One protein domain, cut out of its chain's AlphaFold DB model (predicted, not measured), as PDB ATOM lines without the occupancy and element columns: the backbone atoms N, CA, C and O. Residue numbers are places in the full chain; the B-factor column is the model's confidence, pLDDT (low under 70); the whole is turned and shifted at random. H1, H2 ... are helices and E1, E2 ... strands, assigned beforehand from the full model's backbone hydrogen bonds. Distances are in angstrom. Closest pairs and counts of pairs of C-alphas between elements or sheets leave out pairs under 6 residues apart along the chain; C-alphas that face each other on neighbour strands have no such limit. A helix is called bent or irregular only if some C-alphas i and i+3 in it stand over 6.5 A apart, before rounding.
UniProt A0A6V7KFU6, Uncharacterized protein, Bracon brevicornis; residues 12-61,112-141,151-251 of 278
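AT A GLANCE: This is residues 12 to 61, 112 to 141 and 151 to 251 of the 278 residues of an uncharacterized protein of Bracon brevicornis (UniProt A0A6V7KFU6). What does the model look like? It is a broad wall of antiparallel strands, with seven long ones side by side, E2, E3, E5, E6, E7, E8 and E10, and short E9, E11 and E12 beyond E10. H2 and H3 gather at one end of the strands, where the small ribbon of E1 and E4 also lies, E4 coming near H2 with the C-alphas of Leu 42 and Ala 180 7.3 A apart, and H1 and H4 gather at the other end. What is it made of? The printed part has 181 residues, mixed in class, with twelve named strands and four named helices in the order E1 to E7, H1, E8, H2, H3, E9 to E12, H4. It is loose, with a radius of gyration of the C-alphas of 20.2 A, and elongated, spanning 66 by 40 by 28 A.

HOW THE PARTS SIT: How is the branched sheet paired? Its antiparallel neighbours, with N and O within hydrogen-bond range, are residues 17 to 24 (E2) and 28 to 37 (E3), a hairpin, N 19 to O 34 at 2.8 A; E3 and 49 to 60 (E5), N 33 to O 54 at 2.8 A; E5 and 112 to 121 (E6), N 51 to O 118 at 2.9 A; E6 and 124 to 134 (E7), a hairpin, N 119 to O 126 at 2.9 A; E7 and 159 to 169 (E8), N 129 to O 165 at 2.9 A; E8 and 220 to 228 (E10), N 164 to O 225 at 2.8 A. On the other side of E10 from E8 lie residues 215 to 217 (E9), N 215 to O 222 at 2.8 A, and 231 to 234 (E11), N 226 to O 233 at 2.8 A. With residues 237 to 240 (E12), N 234 to O 237 at 2.8 A, E9, E10 and E11 form a meander of hairpins, each strand the antiparallel neighbour of the one before. What runs on from it? Residues 12 to 14 (E1) run on into E2 at 58 degrees, and E3 into 39 to 42 (E4) at 52 degrees; E1 and E4 are antiparallel, N 14 to O 39 at 2.9 A. Where are the helices? Residues 170 to 181 (H2) stand up from the sheet at a height of 9.3 A, over E7 and only just over E6, with 3 C-alphas; H2 touches residues 187 to 210 (H3), closest C-alphas Ala 174 and Ala 197, 4.7 A, at a steep tilt of 57 degrees, opposite ways, and H3 only grazes the sheet with residues 201 to 209. On the same face as H2, residues 241 to 249 (H4) stand up over E11 at a height of 12.1 A and touch residues 151 to 158 (H1), closest C-alphas Ala 242 and Glu 152, 6.5 A; H1 only grazes the sheet with residues 155 to 158. Every O i to N i+4 pair is within hydrogen-bond range in H1, H2 and H3, but 3 of 5 in H4, which is irregular, C-alphas 244 and 247 being 7.2 A apart.

IN THESE COORDINATES: Which elements are longest? From first to last C-alpha, E5 measures 34.6 A, H3 34.3 A and E7 33.0 A. Where are the anchors? E1 begins with C-alpha 12 at (92.019, 128.925, 110.679), and H4 ends with C-alpha 249 at (128.448, 132.437, 131.105).

THE WHOLE: How large is it, and where is it cut? The two farthest C-alphas, Thr 141 and Ser 186, are 66.5 A apart. Residues 62 to 111 and 142 to 150 are not printed, with C-alpha gaps of 15.1 A and 16.9 A. Are links long or confidence low? Of the links printed whole, E4 to E5 is short and the others are tight. Mean pLDDT of the printed part is 93.3, with residues 140 to 141 and 250 to 251 under 70.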
ATOM      1  N   THR A  12      93.277 128.837 109.917       93.88
ATOM      2  CA  THR A  12      92.019 128.925 110.679       93.88
ATOM      3  C   THR A  12      92.246 128.460 112.112       93.88
ATOM      4  O   THR A  12      92.859 127.421 112.340       93.88
ATOM      5  N   LEU A  13      91.739 129.232 113.072       95.69
ATOM      6  CA  LEU A  13      91.801 128.932 114.499       95.69
ATOM      7  C   LEU A  13      90.406 128.541 114.993       95.69
ATOM      8  O   LEU A  13      89.527 129.396 115.103       95.69
ATOM      9  N   ASN A  14      90.202 127.263 115.299       95.81
ATOM     10  CA  ASN A  14      88.927 126.770 115.807       95.81
ATOM     11  C   ASN A  14      88.907 126.781 117.336       95.81
ATOM     12  O   ASN A  14      89.775 126.198 117.985       95.81
ATOM     13  N   ASN A  15      87.868 127.408 117.893       95.44
ATOM     14  CA  ASN A  15      87.614 127.491 119.333       95.44
ATOM     15  C   ASN A  15      88.815 128.030 120.132       95.44
ATOM     16  O   ASN A  15      89.234 127.459 121.137       95.44
ATOM     17  N   PHE A  16      89.394 129.137 119.659       97.44
ATOM     18  CA  PHE A  16      90.430 129.840 120.404       97.44
ATOM     19  C   PHE A  16      89.829 130.508 121.646       97.44
ATOM     20  O   PHE A  16      88.915 131.328 121.547       97.44
ATOM     21  N   VAL A  17      90.353 130.159 122.818       97.50
ATOM     22  CA  VAL A  17      89.874 130.628 124.118       97.50
ATOM     23  C   VAL A  17      91.030 131.229 124.904       97.50
ATOM     24  O   VAL A  17      92.101 130.636 125.021       97.50
ATOM     25  N   ILE A  18      90.765 132.388 125.504       97.88
ATOM     26  CA  ILE A  18      91.638 133.039 126.479       97.88
ATOM     27  C   ILE A  18      90.897 133.080 127.812       97.88
ATOM     28  O   ILE A  18      89.784 133.599 127.895       97.88
ATOM     29  N   LYS A  19      91.515 132.550 128.867       97.56
ATOM     30  CA  LYS A  19      91.046 132.680 130.250       97.56
ATOM     31  C   LYS A  19      92.121 133.368 131.068       97.56
ATOM     32  O   LYS A  19      93.294 133.034 130.941       97.56
ATOM     33  N   SER A  20      91.712 134.312 131.903       96.94
ATOM     34  CA  SER A  20      92.601 135.008 132.824       96.94
ATOM     35  C   SER A  20      91.971 135.036 134.207       96.94
ATOM     36  O   SER A  20      90.765 135.252 134.336       96.94
ATOM     37  N   THR A  21      92.782 134.800 135.229       96.56
ATOM     38  CA  THR A  21      92.403 134.920 136.636       96.56
ATOM     39  C   THR A  21      93.444 135.753 137.360       96.56
ATOM     40  O   THR A  21      94.637 135.610 137.097       96.56
ATOM     41  N   MET A  22      92.996 136.581 138.296       95.12
ATOM     42  CA  MET A  22      93.847 137.357 139.192       95.12
ATOM     43  C   MET A  22      93.241 137.300 140.590       95.12
ATOM     44  O   MET A  22      92.020 137.386 140.738       95.12
ATOM     45  N   SER A  23      94.084 137.164 141.601       94.56
ATOM     46  CA  SER A  23      93.716 137.239 143.010       94.56
ATOM     47  C   SER A  23      94.795 137.983 143.781       94.56
ATOM     48  O   SER A  23      95.970 137.917 143.426       94.56
ATOM     49  N   GLU A  24      94.397 138.654 144.848       93.88
ATOM     50  CA  GLU A  24      95.272 139.439 145.711       93.88
ATOM     51  C   GLU A  24      94.954 139.085 147.167       93.88
ATOM     52  O   GLU A  24      93.781 138.959 147.530       93.88
ATOM     53  N   ASP A  25      95.995 138.866 147.966       90.81
ATOM     54  CA  ASP A  25      95.924 138.844 149.427       90.81
ATOM     55  C   ASP A  25      96.490 140.158 150.002       90.81
ATOM     56  O   ASP A  25      96.770 141.094 149.258       90.81
ATOM     57  N   ASP A  26      96.662 140.262 151.323       86.94
ATOM     58  CA  ASP A  26      97.119 141.503 151.973       86.94
ATOM     59  C   ASP A  26      98.483 142.028 151.474       86.94
ATOM     60  O   ASP A  26      98.812 143.192 151.714       86.94
ATOM     61  N   LYS A  27      99.323 141.183 150.857       92.31
ATOM     62  CA  LYS A  27     100.698 141.539 150.455       92.31
ATOM     63  C   LYS A  27     101.072 141.103 149.047       92.31
ATOM     64  O   LYS A  27     101.963 141.708 148.450       92.31
ATOM     65  N   ASN A  28     100.455 140.048 148.535       95.00
ATOM     66  CA  ASN A  28     100.867 139.398 147.308       95.00
ATOM     67  C   ASN A  28      99.721 139.262 146.320       95.00
ATOM     68  O   ASN A  28      98.554 139.117 146.678       95.00
ATOM     69  N   ILE A  29     100.100 139.191 145.054       95.69
ATOM     70  CA  ILE A  29      99.204 138.865 143.960       95.69
ATOM     71  C   ILE A  29      99.549 137.500 143.362       95.69
ATOM     72  O   ILE A  29     100.701 137.045 143.359       95.69
ATOM     73  N   ALA A  30      98.528 136.862 142.810       96.81
ATOM     74  CA  ALA A  30      98.628 135.645 142.029       96.81
ATOM     75  C   ALA A  30      97.760 135.769 140.782       96.81
ATOM     76  O   ALA A  30      96.696 136.389 140.803       96.81
ATOM     77  N   GLY A  31      98.189 135.146 139.696       96.50
ATOM     78  CA  GLY A  31      97.453 135.193 138.448       96.50
ATOM     79  C   GLY A  31      97.760 134.015 137.548       96.50
ATOM     80  O   GLY A  31      98.774 133.337 137.693       96.50
ATOM     81  N   ALA A  32      96.861 133.771 136.605       97.75
ATOM     82  CA  ALA A  32      97.053 132.769 135.571       97.75
ATOM     83  C   ALA A  32      96.416 133.223 134.262       97.75
ATOM     84  O   ALA A  32      95.346 133.830 134.259       97.75
ATOM     85  N   ILE A  33      97.071 132.900 133.151       98.12
ATOM     86  CA  ILE A  33      96.558 133.075 131.797       98.12
ATOM     87  C   ILE A  33      96.603 131.711 131.118       98.12
ATOM     88  O   ILE A  33      97.665 131.102 131.002       98.12
ATOM     89  N   THR A  34      95.451 131.251 130.642       98.38
ATOM     90  CA  THR A  34      95.321 130.045 129.827       98.38
ATOM     91  C   THR A  34      94.883 130.433 128.423       98.38
ATOM     92  O   THR A  34      93.836 131.053 128.242       98.38
ATOM     93  N   LEU A  35      95.663 130.020 127.432       98.06
ATOM     94  CA  LEU A  35      95.312 130.039 126.020       98.06
ATOM     95  C   LEU A  35      95.023 128.600 125.595       98.06
ATOM     96  O   LEU A  35      95.812 127.701 125.885       98.06
ATOM     97  N   SER A  36      93.909 128.359 124.916       97.94
ATOM     98  CA  SER A  36      93.622 127.055 124.319       97.94
ATOM     99  C   SER A  36      93.046 127.206 122.925       97.94
ATOM    100  O   SER A  36      92.325 128.158 122.643       97.94
ATOM    101  N   LEU A  37      93.367 126.252 122.067       97.88
ATOM    102  CA  LEU A  37      92.894 126.149 120.701       97.88
ATOM    103  C   LEU A  37      92.554 124.687 120.434       97.88
ATOM    104  O   LEU A  37      93.414 123.826 120.621       97.88
ATOM    105  N   ASP A  38      91.343 124.412 119.961       97.00
ATOM    106  CA  ASP A  38      90.916 123.032 119.715       97.00
ATOM    107  C   ASP A  38      91.458 122.487 118.395       97.00
ATOM    108  O   ASP A  38      91.804 121.314 118.322       97.00
ATOM    109  N   ALA A  39      91.558 123.325 117.360       95.75
ATOM    110  CA  ALA A  39      92.201 122.938 116.108       95.75
ATOM    111  C   ALA A  39      92.851 124.134 115.407       95.75
ATOM    112  O   ALA A  39      92.227 125.186 115.214       95.75
ATOM    113  N   LEU A  40      94.103 123.948 114.998       95.38
ATOM    114  CA  LEU A  40      94.829 124.815 114.080       95.38
ATOM    115  C   LEU A  40      94.740 124.215 112.680       95.38
ATOM    116  O   LEU A  40      95.353 123.187 112.410       95.38
ATOM    117  N   LEU A  41      94.020 124.867 111.771       93.56
ATOM    118  CA  LEU A  41      93.916 124.395 110.394       93.56
ATOM    119  C   LEU A  41      94.828 125.200 109.474       93.56
ATOM    120  O   LEU A  41      94.748 126.430 109.436       93.56
ATOM    121  N   LEU A  42      95.634 124.502 108.679       91.38
ATOM    122  CA  LEU A  42      96.368 125.069 107.552       91.38
ATOM    123  C   LEU A  42      95.709 124.583 106.258       91.38
ATOM    124  O   LEU A  42      95.779 123.402 105.918       91.38
ATOM    125  N   LYS A  43      95.035 125.494 105.548       88.25
ATOM    126  CA  LYS A  43      94.028 125.180 104.519       88.25
ATOM    127  C   LYS A  43      92.888 124.349 105.117       88.25
ATOM    128  O   LYS A  43      92.075 124.910 105.848       88.25
ATOM    129  N   ASP A  44      92.869 123.051 104.828       85.44
ATOM    130  CA  ASP A  44      91.907 122.072 105.347       85.44
ATOM    131  C   ASP A  44      92.609 120.953 106.145       85.44
ATOM    132  O   ASP A  44      91.991 119.954 106.504       85.44
ATOM    133  N   ARG A  45      93.915 121.103 106.420       89.75
ATOM    134  CA  ARG A  45      94.716 120.145 107.193       89.75
ATOM    135  C   ARG A  45      94.722 120.545 108.659       89.75
ATOM    136  O   ARG A  45      95.073 121.679 108.977       89.75
ATOM    137  N   ASP A  46      94.363 119.611 109.528       93.31
ATOM    138  CA  ASP A  46      94.331 119.822 110.972       93.31
ATOM    139  C   ASP A  46      95.697 119.546 111.599       93.31
ATOM    140  O   ASP A  46      96.097 118.391 111.720       93.31
ATOM    141  N   LEU A  47      96.389 120.618 111.999       94.50
ATOM    142  CA  LEU A  47      97.658 120.576 112.728       94.50
ATOM    143  C   LEU A  47      97.471 120.206 114.202       94.50
ATOM    144  O   LEU A  47      98.453 119.950 114.899       94.50
ATOM    145  N   GLY A  48      96.233 120.156 114.687       96.38
ATOM    146  CA  GLY A  48      95.876 119.730 116.026       96.38
ATOM    147  C   GLY A  48      95.597 120.872 117.000       96.38
ATOM    148  O   GLY A  48      95.471 122.042 116.636       96.38
ATOM    149  N   SER A  49      95.484 120.504 118.272       98.25
ATOM    150  CA  SER A  49      95.101 121.387 119.377       98.25
ATOM    151  C   SER A  49      96.317 121.919 120.130       98.25
ATOM    152  O   SER A  49      97.322 121.215 120.256       98.25
ATOM    153  N   MET A  50      96.215 123.124 120.686       98.00
ATOM    154  CA  MET A  50      97.261 123.731 121.510       98.00
ATOM    155  C   MET A  50      96.697 124.204 122.845       98.00
ATOM    156  O   MET A  50      95.583 124.725 122.913       98.00
ATOM    157  N   LYS A  51      97.488 124.085 123.907       98.38
ATOM    158  CA  LYS A  51      97.178 124.664 125.213       98.38
ATOM    159  C   LYS A  51      98.430 125.284 125.807       98.38
ATOM    160  O   LYS A  51      99.490 124.682 125.795       98.38
ATOM    161  N   PHE A  52      98.302 126.475 126.357       98.19
ATOM    162  CA  PHE A  52      99.355 127.149 127.098       98.19
ATOM    163  C   PHE A  52      98.754 127.705 128.378       98.19
ATOM    164  O   PHE A  52      97.734 128.387 128.333       98.19
ATOM    165  N   THR A  53      99.350 127.404 129.524       98.56
ATOM    166  CA  THR A  53      98.984 128.038 130.794       98.56
ATOM    167  C   THR A  53     100.230 128.593 131.443       98.56
ATOM    168  O   THR A  53     101.138 127.829 131.748       98.56
ATOM    169  N   PHE A  54     100.242 129.901 131.668       98.44
ATOM    170  CA  PHE A  54     101.220 130.572 132.511       98.44
ATOM    171  C   PHE A  54     100.549 130.979 133.814       98.44
ATOM    172  O   PHE A  54      99.444 131.522 133.788       98.44
ATOM    173  N   SER A  55     101.206 130.755 134.944       98.19
ATOM    174  CA  SER A  55     100.755 131.277 136.229       98.19
ATOM    175  C   SER A  55     101.908 131.820 137.052       98.19
ATOM    176  O   SER A  55     103.066 131.441 136.875       98.19
ATOM    177  N   PHE A  56     101.570 132.722 137.961       96.69
ATOM    178  CA  PHE A  56     102.465 133.216 138.987       96.69
ATOM    179  C   PHE A  56     101.717 133.322 140.310       96.69
ATOM    180  O   PHE A  56     100.496 133.499 140.341       96.69
ATOM    181  N   ASN A  57     102.448 133.238 141.410       96.44
ATOM    182  CA  ASN A  57     101.902 133.393 142.748       96.44
ATOM    183  C   ASN A  57     102.973 133.988 143.673       96.44
ATOM    184  O   ASN A  57     104.165 133.891 143.385       96.44
ATOM    185  N   GLN A  58     102.536 134.604 144.771       94.94
ATOM    186  CA  GLN A  58     103.385 135.256 145.774       94.94
ATOM    187  C   GLN A  58     104.268 136.384 145.212       94.94
ATOM    188  O   GLN A  58     105.391 136.596 145.667       94.94
ATOM    189  N   LEU A  59     103.775 137.111 144.205       94.62
ATOM    190  CA  LEU A  59     104.453 138.304 143.700       94.62
ATOM    191  C   LEU A  59     104.065 139.513 144.560       94.62
ATOM    192  O   LEU A  59     102.884 139.689 144.847       94.62
ATOM    193  N   ASP A  60     105.027 140.347 144.958       94.62
ATOM    194  CA  ASP A  60     104.765 141.503 145.832       94.62
ATOM    195  C   ASP A  60     103.784 142.491 145.170       94.62
ATOM    196  O   ASP A  60     104.010 142.952 144.045       94.62
ATOM    197  N   GLY A  61     102.675 142.791 145.850       93.62
ATOM    198  CA  GLY A  61     101.570 143.567 145.282       93.62
ATOM    199  C   GLY A  61     101.926 145.036 145.035       93.62
ATOM    200  O   GLY A  61     101.655 145.567 143.954       93.62
ATOM    201  N   PHE A 112     106.634 130.879 139.563       97.44
ATOM    202  CA  PHE A 112     106.169 131.000 138.188       97.44
ATOM    203  C   PHE A 112     106.040 129.610 137.590       97.44
ATOM    204  O   PHE A 112     106.910 128.766 137.801       97.44
ATOM    205  N   THR A 113     104.979 129.362 136.827       98.50
ATOM    206  CA  THR A 113     104.805 128.082 136.142       98.50
ATOM    207  C   THR A 113     104.332 128.253 134.708       98.50
ATOM    208  O   THR A 113     103.574 129.166 134.384       98.50
ATOM    209  N   ILE A 114     104.779 127.338 133.853       98.25
ATOM    210  CA  ILE A 114     104.198 127.049 132.548       98.25
ATOM    211  C   ILE A 114     103.743 125.596 132.621       98.25
ATOM    212  O   ILE A 114     104.589 124.710 132.667       98.25
ATOM    213  N   ALA A 115     102.438 125.331 132.694       94.94
ATOM    214  CA  ALA A 115     101.940 123.965 132.870       94.94
ATOM    215  C   ALA A 115     100.471 123.790 132.423       94.94
ATOM    216  O   ALA A 115      99.555 124.210 133.135       94.94
ATOM    217  N   PRO A 116     100.196 123.121 131.286       94.06
ATOM    218  CA  PRO A 116     101.138 122.747 130.233       94.06
ATOM    219  C   PRO A 116     101.305 123.866 129.197       94.06
ATOM    220  O   PRO A 116     100.374 124.639 128.947       94.06
ATOM    221  N   LEU A 117     102.462 123.900 128.537       98.38
ATOM    222  CA  LEU A 117     102.531 124.219 127.112       98.38
ATOM    223  C   LEU A 117     102.415 122.890 126.363       98.38
ATOM    224  O   LEU A 117     103.329 122.077 126.443       98.38
ATOM    225  N   SER A 118     101.309 122.636 125.670       98.44
ATOM    226  CA  SER A 118     101.106 121.410 124.907       98.44
ATOM    227  C   SER A 118     100.606 121.651 123.493       98.44
ATOM    228  O   SER A 118      99.879 122.602 123.203       98.44
ATOM    229  N   TRP A 119     101.022 120.748 122.611       98.38
ATOM    230  CA  TRP A 119     100.550 120.633 121.243       98.38
ATOM    231  C   TRP A 119     100.222 119.169 120.978       98.38
ATOM    232  O   TRP A 119     101.048 118.285 121.210       98.38
ATOM    233  N   LYS A 120      99.009 118.902 120.505       98.50
ATOM    234  CA  LYS A 120      98.491 117.553 120.297       98.50
ATOM    235  C   LYS A 120      97.922 117.403 118.901       98.50
ATOM    236  O   LYS A 120      97.058 118.183 118.519       98.50
ATOM    237  N   ASN A 121      98.335 116.353 118.200       97.12
ATOM    238  CA  ASN A 121      97.757 115.926 116.927       97.12
ATOM    239  C   ASN A 121      97.334 114.445 117.000       97.12
ATOM    240  O   ASN A 121      97.327 113.831 118.071       97.12
ATOM    241  N   ALA A 122      96.982 113.850 115.860       95.38
ATOM    242  CA  ALA A 122      96.502 112.468 115.781       95.38
ATOM    243  C   ALA A 122      97.522 111.398 116.230       95.38
ATOM    244  O   ALA A 122      97.135 110.252 116.461       95.38
ATOM    245  N   LYS A 123      98.814 111.734 116.338       97.56
ATOM    246  CA  LYS A 123      99.896 110.800 116.695       97.56
ATOM    247  C   LYS A 123     100.443 110.991 118.111       97.56
ATOM    248  O   LYS A 123     101.331 110.241 118.510       97.56
ATOM    249  N   GLY A 124      99.932 111.954 118.879       97.94
ATOM    250  CA  GLY A 124     100.319 112.145 120.277       97.94
ATOM    251  C   GLY A 124     100.236 113.592 120.743       97.94
ATOM    252  O   GLY A 124      99.744 114.468 120.034       97.94
ATOM    253  N   GLU A 125     100.744 113.833 121.949       98.44
ATOM    254  CA  GLU A 125     100.815 115.152 122.575       98.44
ATOM    255  C   GLU A 125     102.248 115.437 123.021       98.44
ATOM    256  O   GLU A 125     102.827 114.697 123.820       98.44
ATOM    257  N   SER A 126     102.816 116.509 122.474       98.56
ATOM    258  CA  SER A 126     104.043 117.112 122.976       98.56
ATOM    259  C   SER A 126     103.695 118.069 124.109       98.56
ATOM    260  O   SER A 126     102.712 118.805 124.016       98.56
ATOM    261  N   SER A 127     104.495 118.082 125.172       98.38
ATOM    262  CA  SER A 127     104.290 118.965 126.318       98.38
ATOM    263  C   SER A 127     105.607 119.464 126.903       98.38
ATOM    264  O   SER A 127     106.587 118.723 126.978       98.38
ATOM    265  N   LEU A 128     105.597 120.719 127.337       98.69
ATOM    266  CA  LEU A 128     106.612 121.355 128.157       98.69
ATOM    267  C   LEU A 128     105.929 121.843 129.436       98.69
ATOM    268  O   LEU A 128     104.941 122.581 129.380       98.69
ATOM    269  N   ASN A 129     106.476 121.446 130.579       98.62
ATOM    270  CA  ASN A 129     106.126 122.015 131.873       98.62
ATOM    271  C   ASN A 129     107.374 122.640 132.487       98.62
ATOM    272  O   ASN A 129     108.452 122.056 132.405       98.62
ATOM    273  N   ALA A 130     107.223 123.806 133.101       98.69
ATOM    274  CA  ALA A 130     108.284 124.483 133.824       98.69
ATOM    275  C   ALA A 130     107.736 125.090 135.117       98.69
ATOM    276  O   ALA A 130     106.630 125.631 135.130       98.69
ATOM    277  N   SER A 131     108.511 125.029 136.193       98.56
ATOM    278  CA  SER A 131     108.233 125.699 137.459       98.56
ATOM    279  C   SER A 131     109.511 126.335 137.982       98.56
ATOM    280  O   SER A 131     110.552 125.690 138.040       98.56
ATOM    281  N   LEU A 132     109.432 127.608 138.349       97.94
ATOM    282  CA  LEU A 132     110.531 128.378 138.908       97.94
ATOM    283  C   LEU A 132     110.082 128.962 140.243       97.94
ATOM    284  O   LEU A 132     109.210 129.829 140.278       97.94
ATOM    285  N   ASN A 133     110.705 128.508 141.323       97.00
ATOM    286  CA  ASN A 133     110.517 129.038 142.665       97.00
ATOM    287  C   ASN A 133     111.693 129.950 142.998       97.00
ATOM    288  O   ASN A 133     112.846 129.504 143.046       97.00
ATOM    289  N   LEU A 134     111.404 131.222 143.246       94.81
ATOM    290  CA  LEU A 134     112.408 132.224 143.568       94.81
ATOM    291  C   LEU A 134     112.421 132.529 145.063       94.81
ATOM    292  O   LEU A 134     111.420 132.389 145.762       94.81
ATOM    293  N   SER A 135     113.578 132.961 145.543       91.00
ATOM    294  CA  SER A 135     113.767 133.487 146.890       91.00
ATOM    295  C   SER A 135     114.005 134.989 146.836       91.00
ATOM    296  O   SER A 135     114.528 135.520 145.855       91.00
ATOM    297  N   ASN A 136     113.670 135.675 147.921       86.81
ATOM    298  CA  ASN A 136     114.032 137.064 148.124       86.81
ATOM    299  C   ASN A 136     115.562 137.179 148.294       86.81
ATOM    300  O   ASN A 136     116.098 136.745 149.321       86.81
ATOM    301  N   PRO A 137     116.283 137.810 147.348       73.88
ATOM    302  CA  PRO A 137     117.740 137.883 147.401       73.88
ATOM    303  C   PRO A 137     118.255 138.686 148.608       73.88
ATOM    304  O   PRO A 137     119.357 138.419 149.085       73.88
ATOM    305  N   ALA A 138     117.462 139.618 149.152       74.31
ATOM    306  CA  ALA A 138     117.820 140.391 150.345       74.31
ATOM    307  C   ALA A 138     117.773 139.567 151.645       74.31
ATOM    308  O   ALA A 138     118.341 139.981 152.652       74.31
ATOM    309  N   GLN A 139     117.100 138.412 151.635       72.50
ATOM    310  CA  GLN A 139     117.033 137.488 152.774       72.50
ATOM    311  C   GLN A 139     118.063 136.357 152.677       72.50
ATOM    312  O   GLN A 139     118.064 135.453 153.511       72.50
ATOM    313  N   SER A 140     118.941 136.391 151.672       68.25
ATOM    314  CA  SER A 140     119.987 135.389 151.539       68.25
ATOM    315  C   SER A 140     120.961 135.450 152.717       68.25
ATOM    316  O   SER A 140     121.522 136.497 153.028       68.25
ATOM    317  N   THR A 141     121.206 134.297 153.340       61.66
ATOM    318  CA  THR A 141     122.204 134.121 154.404       61.66
ATOM    319  C   THR A 141     123.609 133.847 153.861       61.66
ATOM    320  O   THR A 141     124.493 133.451 154.620       61.66
ATOM    321  N   GLU A 151     127.728 135.014 138.575       81.31
ATOM    322  CA  GLU A 151     126.458 134.525 138.037       81.31
ATOM    323  C   GLU A 151     125.964 133.312 138.835       81.31
ATOM    324  O   GLU A 151     124.777 133.211 139.165       81.31
ATOM    325  N   GLU A 152     126.886 132.426 139.223       85.62
ATOM    326  CA  GLU A 152     126.599 131.271 140.068       85.62
ATOM    327  C   GLU A 152     126.008 131.712 141.415       85.62
ATOM    328  O   GLU A 152     124.922 131.269 141.804       85.62
ATOM    329  N   GLY A 153     126.675 132.630 142.117       83.75
ATOM    330  CA  GLY A 153     126.222 133.165 143.396       83.75
ATOM    331  C   GLY A 153     124.906 133.937 143.296       83.75
ATOM    332  O   GLY A 153     124.125 133.957 144.254       83.75
ATOM    333  N   MET A 154     124.599 134.556 142.153       81.62
ATOM    334  CA  MET A 154     123.277 135.143 141.909       81.62
ATOM    335  C   MET A 154     122.194 134.067 141.801       81.62
ATOM    336  O   MET A 154     121.183 134.161 142.504       81.62
ATOM    337  N   ILE A 155     122.417 133.015 141.007       88.00
ATOM    338  CA  ILE A 155     121.461 131.908 140.847       88.00
ATOM    339  C   ILE A 155     121.207 131.215 142.186       88.00
ATOM    340  O   ILE A 155     120.050 131.039 142.566       88.00
ATOM    341  N   ARG A 156     122.257 130.903 142.956       87.56
ATOM    342  CA  ARG A 156     122.135 130.231 144.265       87.56
ATOM    343  C   ARG A 156     121.280 130.992 145.275       87.56
ATOM    344  O   ARG A 156     120.729 130.386 146.189       87.56
ATOM    345  N   ARG A 157     121.182 132.316 145.147       85.00
ATOM    346  CA  ARG A 157     120.440 133.165 146.091       85.00
ATOM    347  C   ARG A 157     119.055 133.538 145.594       85.00
ATOM    348  O   ARG A 157     118.162 133.722 146.415       85.00
ATOM    349  N   ALA A 158     118.884 133.659 144.282       87.31
ATOM    350  CA  ALA A 158     117.610 134.012 143.675       87.31
ATOM    351  C   ALA A 158     116.733 132.786 143.399       87.31
ATOM    352  O   ALA A 158     115.519 132.877 143.542       87.31
ATOM    353  N   VAL A 159     117.312 131.644 143.022       92.06
ATOM    354  CA  VAL A 159     116.567 130.448 142.613       92.06
ATOM    355  C   VAL A 159     116.560 129.433 143.747       92.06
ATOM    356  O   VAL A 159     117.593 128.873 144.104       92.06
ATOM    357  N   LYS A 160     115.372 129.176 144.299       93.94
ATOM    358  CA  LYS A 160     115.159 128.105 145.278       93.94
ATOM    359  C   LYS A 160     115.063 126.752 144.589       93.94
ATOM    360  O   LYS A 160     115.653 125.782 145.052       93.94
ATOM    361  N   GLN A 161     114.274 126.702 143.519       97.12
ATOM    362  CA  GLN A 161     114.026 125.486 142.765       97.12
ATOM    363  C   GLN A 161     113.648 125.819 141.322       97.12
ATOM    364  O   GLN A 161     112.927 126.789 141.080       97.12
ATOM    365  N   LEU A 162     114.124 125.013 140.378       98.12
ATOM    366  CA  LEU A 162     113.731 125.054 138.974       98.12
ATOM    367  C   LEU A 162     113.456 123.629 138.503       98.12
ATOM    368  O   LEU A 162     114.343 122.783 138.553       98.12
ATOM    369  N   ASP A 163     112.250 123.394 138.008       98.50
ATOM    370  CA  ASP A 163     111.851 122.152 137.360       98.50
ATOM    371  C   ASP A 163     111.465 122.436 135.917       98.50
ATOM    372  O   ASP A 163     110.672 123.337 135.651       98.50
ATOM    373  N   VAL A 164     111.987 121.652 134.981       98.56
ATOM    374  CA  VAL A 164     111.582 121.683 133.575       98.56
ATOM    375  C   VAL A 164     111.447 120.256 133.078       98.56
ATOM    376  O   VAL A 164     112.350 119.445 133.251       98.56
ATOM    377  N   THR A 165     110.333 119.945 132.425       98.50
ATOM    378  CA  THR A 165     110.105 118.643 131.795       98.50
ATOM    379  C   THR A 165     109.575 118.837 130.385       98.50
ATOM    380  O   THR A 165     108.540 119.480 130.200       98.50
ATOM    381  N   LEU A 166     110.254 118.242 129.413       98.56
ATOM    382  CA  LEU A 166     109.852 118.159 128.017       98.56
ATOM    383  C   LEU A 166     109.543 116.703 127.676       98.56
ATOM    384  O   LEU A 166     110.338 115.809 127.962       98.56
ATOM    385  N   ASN A 167     108.426 116.485 126.993       98.50
ATOM    386  CA  ASN A 167     108.112 115.227 126.333       98.50
ATOM    387  C   ASN A 167     107.552 115.520 124.944       98.50
ATOM    388  O   ASN A 167     106.495 116.137 124.840       98.50
ATOM    389  N   ALA A 168     108.232 115.066 123.897       98.50
ATOM    390  CA  ALA A 168     107.823 115.267 122.513       98.50
ATOM    391  C   ALA A 168     107.861 113.936 121.740       98.50
ATOM    392  O   ALA A 168     108.938 113.496 121.321       98.50
ATOM    393  N   PRO A 169     106.713 113.254 121.551       98.69
ATOM    394  CA  PRO A 169     106.659 112.002 120.801       98.69
ATOM    395  C   PRO A 169     107.150 112.192 119.361       98.69
ATOM    396  O   PRO A 169     106.640 113.037 118.627       98.69
ATOM    397  N   MET A 170     108.106 111.376 118.914       98.38
ATOM    398  CA  MET A 170     108.717 111.553 117.590       98.38
ATOM    399  C   MET A 170     107.704 111.381 116.450       98.38
ATOM    400  O   MET A 170     107.745 112.107 115.460       98.38
ATOM    401  N   ALA A 171     106.759 110.450 116.608       97.81
ATOM    402  CA  ALA A 171     105.682 110.235 115.642       97.81
ATOM    403  C   ALA A 171     104.753 111.456 115.518       97.81
ATOM    404  O   ALA A 171     104.294 111.769 114.423       97.81
ATOM    405  N   MET A 172     104.513 112.156 116.630       97.62
ATOM    406  CA  MET A 172     103.739 113.396 116.672       97.62
ATOM    407  C   MET A 172     104.449 114.519 115.915       97.62
ATOM    408  O   MET A 172     103.826 115.172 115.078       97.62
ATOM    409  N   LEU A 173     105.756 114.686 116.133       97.94
ATOM    410  CA  LEU A 173     106.561 115.683 115.423       97.94
ATOM    411  C   LEU A 173     106.619 115.410 113.913       97.94
ATOM    412  O   LEU A 173     106.429 116.327 113.117       97.94
ATOM    413  N   ALA A 174     106.832 114.151 113.516       97.25
ATOM    414  CA  ALA A 174     106.889 113.763 112.108       97.25
ATOM    415  C   ALA A 174     105.560 114.032 111.382       97.25
ATOM    416  O   ALA A 174     105.557 114.574 110.278       97.25
ATOM    417  N   GLU A 175     104.432 113.718 112.024       95.62
ATOM    418  CA  GLU A 175     103.101 114.062 111.515       95.62
ATOM    419  C   GLU A 175     102.954 115.576 111.324       95.62
ATOM    420  O   GLU A 175     102.529 116.025 110.264       95.62
ATOM    421  N   GLY A 176     103.380 116.370 112.310       95.12
ATOM    422  CA  GLY A 176     103.340 117.828 112.230       95.12
ATOM    423  C   GLY A 176     104.139 118.395 111.051       95.12
ATOM    424  O   GLY A 176     103.646 119.277 110.349       95.12
ATOM    425  N   ILE A 177     105.333 117.855 110.779       95.06
ATOM    426  CA  ILE A 177     106.156 118.237 109.617       95.06
ATOM    427  C   ILE A 177     105.403 117.971 108.311       95.06
ATOM    428  O   ILE A 177     105.335 118.844 107.445       95.06
ATOM    429  N   VAL A 178     104.807 116.783 108.167       94.00
ATOM    430  CA  VAL A 178     104.076 116.414 106.947       94.00
ATOM    431  C   VAL A 178     102.841 117.292 106.754       94.00
ATOM    432  O   VAL A 178     102.631 117.822 105.664       94.00
ATOM    433  N   GLN A 179     102.058 117.513 107.812       91.19
ATOM    434  CA  GLN A 179     100.859 118.347 107.736       91.19
ATOM    435  C   GLN A 179     101.178 119.832 107.486       91.19
ATOM    436  O   GLN A 179     100.372 120.548 106.882       91.19
ATOM    437  N   ALA A 180     102.353 120.313 107.899       90.88
ATOM    438  CA  ALA A 180     102.825 121.652 107.556       90.88
ATOM    439  C   ALA A 180     103.305 121.739 106.094       90.88
ATOM    440  O   ALA A 180     102.995 122.712 105.405       90.88
ATOM    441  N   GLY A 181     104.011 120.713 105.604       85.06
ATOM    442  CA  GLY A 181     104.730 120.738 104.326       85.06
ATOM    443  C   GLY A 181     103.881 120.592 103.059       85.06
ATOM    444  O   GLY A 181     104.309 121.020 101.990       85.06
ATOM    445  N   GLY A 182     102.678 120.015 103.125       78.06
ATOM    446  CA  GLY A 182     101.918 119.747 101.902       78.06
ATOM    447  C   GLY A 182     100.755 118.787 102.094       78.06
ATOM    448  O   GLY A 182     100.564 118.226 103.164       78.06
ATOM    449  N   GLN A 183      99.927 118.638 101.061       79.00
ATOM    450  CA  GLN A 183      98.950 117.555 101.007       79.00
ATOM    451  C   GLN A 183      99.508 116.492 100.068       79.00
ATOM    452  O   GLN A 183      99.790 116.801  98.912       79.00
ATOM    453  N   ALA A 184      99.671 115.269 100.570       83.94
ATOM    454  CA  ALA A 184     100.028 114.135  99.733       83.94
ATOM    455  C   ALA A 184      98.909 113.868  98.712       83.94
ATOM    456  O   ALA A 184      97.724 113.960  99.039       83.94
ATOM    457  N   GLN A 185      99.280 113.529  97.482       84.00
ATOM    458  CA  GLN A 185      98.352 113.200  96.400       84.00
ATOM    459  C   GLN A 185      97.924 111.726  96.431       84.00
ATOM    460  O   GLN A 185      96.969 111.343  95.756       84.00
ATOM    461  N   SER A 186      98.620 110.896  97.212       89.62
ATOM    462  CA  SER A 186      98.312 109.480  97.416       89.62
ATOM    463  C   SER A 186      98.770 108.982  98.790       89.62
ATOM    464  O   SER A 186      99.654 109.571  99.415       89.62
ATOM    465  N   ASP A 187      98.228 107.846  99.231       88.62
ATOM    466  CA  ASP A 187      98.653 107.189 100.476       88.62
ATOM    467  C   ASP A 187     100.122 106.744 100.432       88.62
ATOM    468  O   ASP A 187     100.824 106.810 101.440       88.62
ATOM    469  N   GLN A 188     100.612 106.317  99.261       92.62
ATOM    470  CA  GLN A 188     102.018 105.939  99.080       92.62
ATOM    471  C   GLN A 188     102.949 107.136  99.274       92.62
ATOM    472  O   GLN A 188     103.949 107.029  99.982       92.62
ATOM    473  N   GLU A 189     102.606 108.283  98.689       92.81
ATOM    474  CA  GLU A 189     103.357 109.523  98.887       92.81
ATOM    475  C   GLU A 189     103.315 109.957 100.356       92.81
ATOM    476  O   GLU A 189     104.346 110.303 100.928       92.81
ATOM    477  N   HIS A 190     102.153 109.863 101.011       89.81
ATOM    478  CA  HIS A 190     102.038 110.198 102.428       89.81
ATOM    479  C   HIS A 190     102.960 109.337 103.303       89.81
ATOM    480  O   HIS A 190     103.654 109.872 104.171       89.81
ATOM    481  N   GLN A 191     103.022 108.026 103.055       92.75
ATOM    482  CA  GLN A 191     103.920 107.123 103.779       92.75
ATOM    483  C   GLN A 191     105.395 107.483 103.567       92.75
ATOM    484  O   GLN A 191     106.170 107.461 104.523       92.75
ATOM    485  N   GLN A 192     105.783 107.864 102.347       94.69
ATOM    486  CA  GLN A 192     107.145 108.319 102.050       94.69
ATOM    487  C   GLN A 192     107.479 109.633 102.768       94.69
ATOM    488  O   GLN A 192     108.558 109.758 103.352       94.69
ATOM    489  N   LEU A 193     106.549 110.592 102.778       95.75
ATOM    490  CA  LEU A 193     106.708 111.860 103.490       95.75
ATOM    491  C   LEU A 193     106.847 111.643 104.999       95.75
ATOM    492  O   LEU A 193     107.730 112.235 105.615       95.75
ATOM    493  N   ILE A 194     106.032 110.763 105.589       95.94
ATOM    494  CA  ILE A 194     106.130 110.419 107.012       95.94
ATOM    495  C   ILE A 194     107.458 109.732 107.321       95.94
ATOM    496  O   ILE A 194     108.098 110.100 108.300       95.94
ATOM    497  N   ALA A 195     107.911 108.788 106.491       96.38
ATOM    498  CA  ALA A 195     109.210 108.143 106.685       96.38
ATOM    499  C   ALA A 195     110.361 109.166 106.642       96.38
ATOM    500  O   ALA A 195     111.221 109.171 107.520       96.38
ATOM    501  N   SER A 196     110.336 110.092 105.677       96.50
ATOM    502  CA  SER A 196     111.310 111.188 105.590       96.50
ATOM    503  C   SER A 196     111.256 112.115 106.810       96.50
ATOM    504  O   SER A 196     112.290 112.466 107.378       96.50
ATOM    505  N   ALA A 197     110.056 112.487 107.262       97.56
ATOM    506  CA  ALA A 197     109.876 113.318 108.448       97.56
ATOM    507  C   ALA A 197     110.351 112.610 109.728       97.56
ATOM    508  O   ALA A 197     110.950 113.241 110.594       97.56
ATOM    509  N   GLN A 198     110.149 111.296 109.842       97.38
ATOM    510  CA  GLN A 198     110.676 110.501 110.950       97.38
ATOM    511  C   GLN A 198     112.205 110.500 110.972       97.38
ATOM    512  O   GLN A 198     112.782 110.658 112.044       97.38
ATOM    513  N   GLU A 199     112.868 110.377 109.820       98.00
ATOM    514  CA  GLU A 199     114.330 110.494 109.749       98.00
ATOM    515  C   GLU A 199     114.809 111.902 110.128       98.00
ATOM    516  O   GLU A 199     115.760 112.036 110.894       98.00
ATOM    517  N   GLN A 200     114.107 112.960 109.705       97.69
ATOM    518  CA  GLN A 200     114.404 114.333 110.141       97.69
ATOM    519  C   GLN A 200     114.298 114.500 111.661       97.69
ATOM    520  O   GLN A 200     115.191 115.068 112.291       97.69
ATOM    521  N   VAL A 201     113.239 113.959 112.268       98.19
ATOM    522  CA  VAL A 201     113.048 113.999 113.723       98.19
ATOM    523  C   VAL A 201     114.112 113.175 114.450       98.19
ATOM    524  O   VAL A 201     114.612 113.618 115.482       98.19
ATOM    525  N   LYS A 202     114.509 112.012 113.920       98.06
ATOM    526  CA  LYS A 202     115.612 111.214 114.479       98.06
ATOM    527  C   LYS A 202     116.943 111.953 114.410       98.06
ATOM    528  O   LYS A 202     117.685 111.925 115.385       98.06
ATOM    529  N   MET A 203     117.240 112.632 113.299       97.81
ATOM    530  CA  MET A 203     118.443 113.461 113.183       97.81
ATOM    531  C   MET A 203     118.442 114.575 114.235       97.81
ATOM    532  O   MET A 203     119.434 114.744 114.939       97.81
ATOM    533  N   LEU A 204     117.317 115.282 114.404       96.69
ATOM    534  CA  LEU A 204     117.166 116.308 115.442       96.69
ATOM    535  C   LEU A 204     117.363 115.734 116.853       96.69
ATOM    536  O   LEU A 204     118.076 116.324 117.664       96.69
ATOM    537  N   ALA A 205     116.768 114.577 117.142       97.81
ATOM    538  CA  ALA A 205     116.956 113.892 118.417       97.81
ATOM    539  C   ALA A 205     118.420 113.510 118.651       97.81
ATOM    540  O   ALA A 205     118.939 113.745 119.738       97.81
ATOM    541  N   GLY A 206     119.102 113.007 117.619       97.75
ATOM    542  CA  GLY A 206     120.524 112.686 117.671       97.75
ATOM    543  C   GLY A 206     121.389 113.910 117.971       97.75
ATOM    544  O   GLY A 206     122.307 113.816 118.779       97.75
ATOM    545  N   VAL A 207     121.071 115.080 117.404       97.19
ATOM    546  CA  VAL A 207     121.745 116.346 117.754       97.19
ATOM    547  C   VAL A 207     121.510 116.703 119.224       97.19
ATOM    548  O   VAL A 207     122.456 117.081 119.919       97.19
ATOM    549  N   GLY A 208     120.278 116.562 119.718       95.75
ATOM    550  CA  GLY A 208     119.939 116.821 121.119       95.75
ATOM    551  C   GLY A 208     120.638 115.874 122.101       95.75
ATOM    552  O   GLY A 208     121.121 116.324 123.139       95.75
ATOM    553  N   GLU A 209     120.752 114.589 121.761       96.19
ATOM    554  CA  GLU A 209     121.480 113.580 122.543       96.19
ATOM    555  C   GLU A 209     122.995 113.794 122.512       96.19
ATOM    556  O   GLU A 209     123.646 113.727 123.554       96.19
ATOM    557  N   MET A 210     123.556 114.112 121.341       95.69
ATOM    558  CA  MET A 210     124.982 114.405 121.161       95.69
ATOM    559  C   MET A 210     125.418 115.604 122.014       95.69
ATOM    560  O   MET A 210     126.458 115.554 122.664       95.69
ATOM    561  N   ASN A 211     124.590 116.656 122.065       93.38
ATOM    562  CA  ASN A 211     124.797 117.820 122.935       93.38
ATOM    563  C   ASN A 211     124.306 117.590 124.376       93.38
ATOM    564  O   ASN A 211     124.399 118.479 125.217       93.38
ATOM    565  N   GLN A 212     123.788 116.395 124.673       93.00
ATOM    566  CA  GLN A 212     123.320 115.968 125.989       93.00
ATOM    567  C   GLN A 212     122.175 116.820 126.578       93.00
ATOM    568  O   GLN A 212     121.967 116.828 127.794       93.00
ATOM    569  N   ILE A 213     121.418 117.509 125.718       94.19
ATOM    570  CA  ILE A 213     120.285 118.383 126.069       94.19
ATOM    571  C   ILE A 213     118.995 117.565 126.222       94.19
ATOM    572  O   ILE A 213     118.147 117.861 127.070       94.19
ATOM    573  N   THR A 214     118.856 116.500 125.433       97.38
ATOM    574  CA  THR A 214     117.697 115.601 125.443       97.38
ATOM    575  C   THR A 214     118.131 114.143 125.497       97.38
ATOM    576  O   THR A 214     119.264 113.812 125.162       97.38
ATOM    577  N   VAL A 215     117.201 113.263 125.850       97.75
ATOM    578  CA  VAL A 215     117.335 111.809 125.729       97.75
ATOM    579  C   VAL A 215     116.114 111.241 125.018       97.75
ATOM    580  O   VAL A 215     114.989 111.703 125.240       97.75
ATOM    581  N   THR A 216     116.309 110.230 124.178       97.44
ATOM    582  CA  THR A 216     115.203 109.496 123.564       97.44
ATOM    583  C   THR A 216     114.760 108.381 124.494       97.44
ATOM    584  O   THR A 216     115.526 107.476 124.828       97.44
ATOM    585  N   LYS A 217     113.496 108.422 124.904       96.44
ATOM    586  CA  LYS A 217     112.889 107.400 125.756       96.44
ATOM    587  C   LYS A 217     111.489 107.091 125.246       96.44
ATOM    588  O   LYS A 217     110.734 108.003 124.932       96.44
ATOM    589  N   ASP A 218     111.166 105.804 125.126       96.06
ATOM    590  CA  ASP A 218     109.833 105.324 124.735       96.06
ATOM    591  C   ASP A 218     109.292 105.954 123.426       96.06
ATOM    592  O   ASP A 218     108.100 106.209 123.276       96.06
ATOM    593  N   GLY A 219     110.180 106.221 122.456       96.69
ATOM    594  CA  GLY A 219     109.821 106.835 121.168       96.69
ATOM    595  C   GLY A 219     109.554 108.347 121.222       96.69
ATOM    596  O   GLY A 219     108.974 108.905 120.284       96.69
ATOM    597  N   ALA A 220     109.964 109.019 122.298       98.38
ATOM    598  CA  ALA A 220     109.852 110.458 122.481       98.38
ATOM    599  C   ALA A 220     111.216 111.101 122.742       98.38
ATOM    600  O   ALA A 220     112.078 110.516 123.397       98.38
ATOM    601  N   ILE A 221     111.380 112.333 122.263       98.56
ATOM    602  CA  ILE A 221     112.462 113.223 122.682       98.56
ATOM    603  C   ILE A 221     112.044 113.799 124.032       98.56
ATOM    604  O   ILE A 221     111.005 114.456 124.141       98.56
ATOM    605  N   THR A 222     112.830 113.533 125.066       98.56
ATOM    606  CA  THR A 222     112.534 113.963 126.434       98.56
ATOM    607  C   THR A 222     113.678 114.785 127.005       98.56
ATOM    608  O   THR A 222     114.835 114.605 126.631       98.56
ATOM    609  N   SER A 223     113.355 115.712 127.901       98.38
ATOM    610  CA  SER A 223     114.348 116.437 128.692       98.38
ATOM    611  C   SER A 223     113.798 116.684 130.088       98.38
ATOM    612  O   SER A 223     112.604 116.949 130.242       98.38
ATOM    613  N   SER A 224     114.642 116.584 131.106       98.38
ATOM    614  CA  SER A 224     114.270 116.875 132.488       98.38
ATOM    615  C   SER A 224     115.382 117.644 133.178       98.38
ATOM    616  O   SER A 224     116.506 117.153 133.248       98.38
ATOM    617  N   LEU A 225     115.065 118.807 133.729       98.31
ATOM    618  CA  LEU A 225     115.943 119.590 134.584       98.31
ATOM    619  C   LEU A 225     115.282 119.719 135.949       98.31
ATOM    620  O   LEU A 225     114.147 120.177 136.034       98.31
ATOM    621  N   HIS A 226     116.004 119.351 136.994       98.38
ATOM    622  CA  HIS A 226     115.669 119.668 138.370       98.38
ATOM    623  C   HIS A 226     116.868 120.367 139.001       98.38
ATOM    624  O   HIS A 226     117.977 119.839 138.995       98.38
ATOM    625  N   TYR A 227     116.657 121.555 139.541       97.50
ATOM    626  CA  TYR A 227     117.626 122.247 140.371       97.50
ATOM    627  C   TYR A 227     116.975 122.565 141.704       97.50
ATOM    628  O   TYR A 227     115.934 123.214 141.735       97.50
ATOM    629  N   ALA A 228     117.597 122.128 142.790       94.56
ATOM    630  CA  ALA A 228     117.249 122.477 144.159       94.56
ATOM    631  C   ALA A 228     118.466 122.205 145.047       94.56
ATOM    632  O   ALA A 228     119.332 121.403 144.694       94.56
ATOM    633  N   ASP A 229     118.553 122.882 146.192       86.81
ATOM    634  CA  ASP A 229     119.590 122.622 147.200       86.81
ATOM    635  C   ASP A 229     121.013 122.577 146.616       86.81
ATOM    636  O   ASP A 229     121.837 121.733 146.977       86.81
ATOM    637  N   ASN A 230     121.303 123.502 145.690       82.81
ATOM    638  CA  ASN A 230     122.595 123.645 145.020       82.81
ATOM    639  C   ASN A 230     123.026 122.463 144.127       82.81
ATOM    640  O   ASN A 230     124.175 122.451 143.673       82.81
ATOM    641  N   GLN A 231     122.130 121.516 143.840       89.88
ATOM    642  CA  GLN A 231     122.364 120.371 142.961       89.88
ATOM    643  C   GLN A 231     121.517 120.484 141.697       89.88
ATOM    644  O   GLN A 231     120.351 120.863 141.758       89.88
ATOM    645  N   VAL A 232     122.108 120.127 140.556       96.50
ATOM    646  CA  VAL A 232     121.399 119.998 139.284       96.50
ATOM    647  C   VAL A 232     121.282 118.515 138.949       96.50
ATOM    648  O   VAL A 232     122.279 117.795 138.914       96.50
ATOM    649  N   GLU A 233     120.069 118.055 138.677       97.75
ATOM    650  CA  GLU A 233     119.793 116.789 138.015       97.75
ATOM    651  C   GLU A 233     119.259 117.079 136.610       97.75
ATOM    652  O   GLU A 233     118.159 117.602 136.441       97.75
ATOM    653  N   PHE A 234     120.052 116.757 135.589       97.56
ATOM    654  CA  PHE A 234     119.717 117.001 134.192       97.56
ATOM    655  C   PHE A 234     119.733 115.695 133.397       97.56
ATOM    656  O   PHE A 234     120.758 115.014 133.295       97.56
ATOM    657  N   ASN A 235     118.576 115.324 132.848       96.62
ATOM    658  CA  ASN A 235     118.332 114.063 132.141       96.62
ATOM    659  C   ASN A 235     118.780 112.823 132.945       96.62
ATOM    660  O   ASN A 235     119.402 111.911 132.404       96.62
ATOM    661  N   GLY A 236     118.511 112.813 134.259       93.75
ATOM    662  CA  GLY A 236     118.887 111.738 135.189       93.75
ATOM    663  C   GLY A 236     120.352 111.750 135.648       93.75
ATOM    664  O   GLY A 236     120.786 110.837 136.350       93.75
ATOM    665  N   ARG A 237     121.136 112.764 135.258       94.00
ATOM    666  CA  ARG A 237     122.544 112.920 135.651       94.00
ATOM    667  C   ARG A 237     122.685 114.036 136.669       94.00
ATOM    668  O   ARG A 237     122.198 115.138 136.439       94.00
ATOM    669  N   LYS A 238     123.403 113.771 137.756       95.25
ATOM    670  CA  LYS A 238     123.758 114.799 138.735       95.25
ATOM    671  C   LYS A 238     125.006 115.543 138.275       95.25
ATOM    672  O   LYS A 238     126.026 114.905 138.028       95.25
ATOM    673  N   ILE A 239     124.909 116.862 138.181       91.50
ATOM    674  CA  ILE A 239     126.001 117.772 137.821       91.50
ATOM    675  C   ILE A 239     126.000 118.963 138.781       91.50
ATOM    676  O   ILE A 239     124.984 119.275 139.413       91.50
ATOM    677  N   SER A 240     127.150 119.610 138.945       90.19
ATOM    678  CA  SER A 240     127.204 120.830 139.750       90.19
ATOM    679  C   SER A 240     126.519 121.989 139.020       90.19
ATOM    680  O   SER A 240     126.429 122.005 137.792       90.19
ATOM    681  N   LEU A 241     126.050 122.988 139.776       90.38
ATOM    682  CA  LEU A 241     125.524 124.213 139.170       90.38
ATOM    683  C   LEU A 241     126.583 124.895 138.289       90.38
ATOM    684  O   LEU A 241     126.251 125.283 137.178       90.38
ATOM    685  N   ALA A 242     127.833 124.976 138.761       88.69
ATOM    686  CA  ALA A 242     128.957 125.578 138.042       88.69
ATOM    687  C   ALA A 242     129.152 124.955 136.650       88.69
ATOM    688  O   ALA A 242     129.167 125.656 135.643       88.69
ATOM    689  N   GLU A 243     129.228 123.623 136.584       88.62
ATOM    690  CA  GLU A 243     129.374 122.893 135.319       88.62
ATOM    691  C   GLU A 243     128.160 123.072 134.405       88.62
ATOM    692  O   GLU A 243     128.315 123.158 133.190       88.62
ATOM    693  N   PHE A 244     126.950 123.128 134.973       91.00
ATOM    694  CA  PHE A 244     125.731 123.313 134.189       91.00
ATOM    695  C   PHE A 244     125.658 124.697 133.538       91.00
ATOM    696  O   PHE A 244     125.203 124.805 132.401       91.00
ATOM    697  N   ILE A 245     126.089 125.748 134.244       89.94
ATOM    698  CA  ILE A 245     125.965 127.129 133.763       89.94
ATOM    699  C   ILE A 245     127.173 127.622 132.963       89.94
ATOM    700  O   ILE A 245     127.020 128.577 132.208       89.94
ATOM    701  N   ALA A 246     128.341 126.981 133.084       87.38
ATOM    702  CA  ALA A 246     129.570 127.401 132.404       87.38
ATOM    703  C   ALA A 246     129.393 127.682 130.895       87.38
ATOM    704  O   ALA A 246     129.817 128.749 130.452       87.38
ATOM    705  N   PRO A 247     128.681 126.844 130.104       85.69
ATOM    706  CA  PRO A 247     128.468 127.122 128.681       85.69
ATOM    707  C   PRO A 247     127.645 128.387 128.390       85.69
ATOM    708  O   PRO A 247     127.643 128.853 127.256       85.69
ATOM    709  N   PHE A 248     126.910 128.912 129.376       82.62
ATOM    710  CA  PHE A 248     126.035 130.079 129.234       82.62
ATOM    711  C   PHE A 248     126.658 131.373 129.765       82.62
ATOM    712  O   PHE A 248     126.164 132.448 129.434       82.62
ATOM    713  N   ILE A 249     127.709 131.278 130.584       76.56
ATOM    714  CA  ILE A 249     128.448 132.437 131.105       76.56
ATOM    715  C   ILE A 249     129.461 132.933 130.064       76.56
ATOM    716  O   ILE A 249     129.612 134.136 129.884       76.56
ATOM    717  N   ASP A 250     130.086 132.010 129.326       59.56
ATOM    718  CA  ASP A 250     131.139 132.308 128.347       59.56
ATOM    719  C   ASP A 250     130.623 132.602 126.928       59.56
ATOM    720  O   ASP A 250     131.426 132.676 126.000       59.56
ATOM    721  N   ILE A 251     129.309 132.761 126.708       48.59
ATOM    722  CA  ILE A 251     128.816 133.198 125.393       48.59
ATOM    723  C   ILE A 251     129.249 134.659 125.225       48.59
ATOM    724  O   ILE A 251     128.696 135.520 125.917       48.59
TER     725      ILE A 251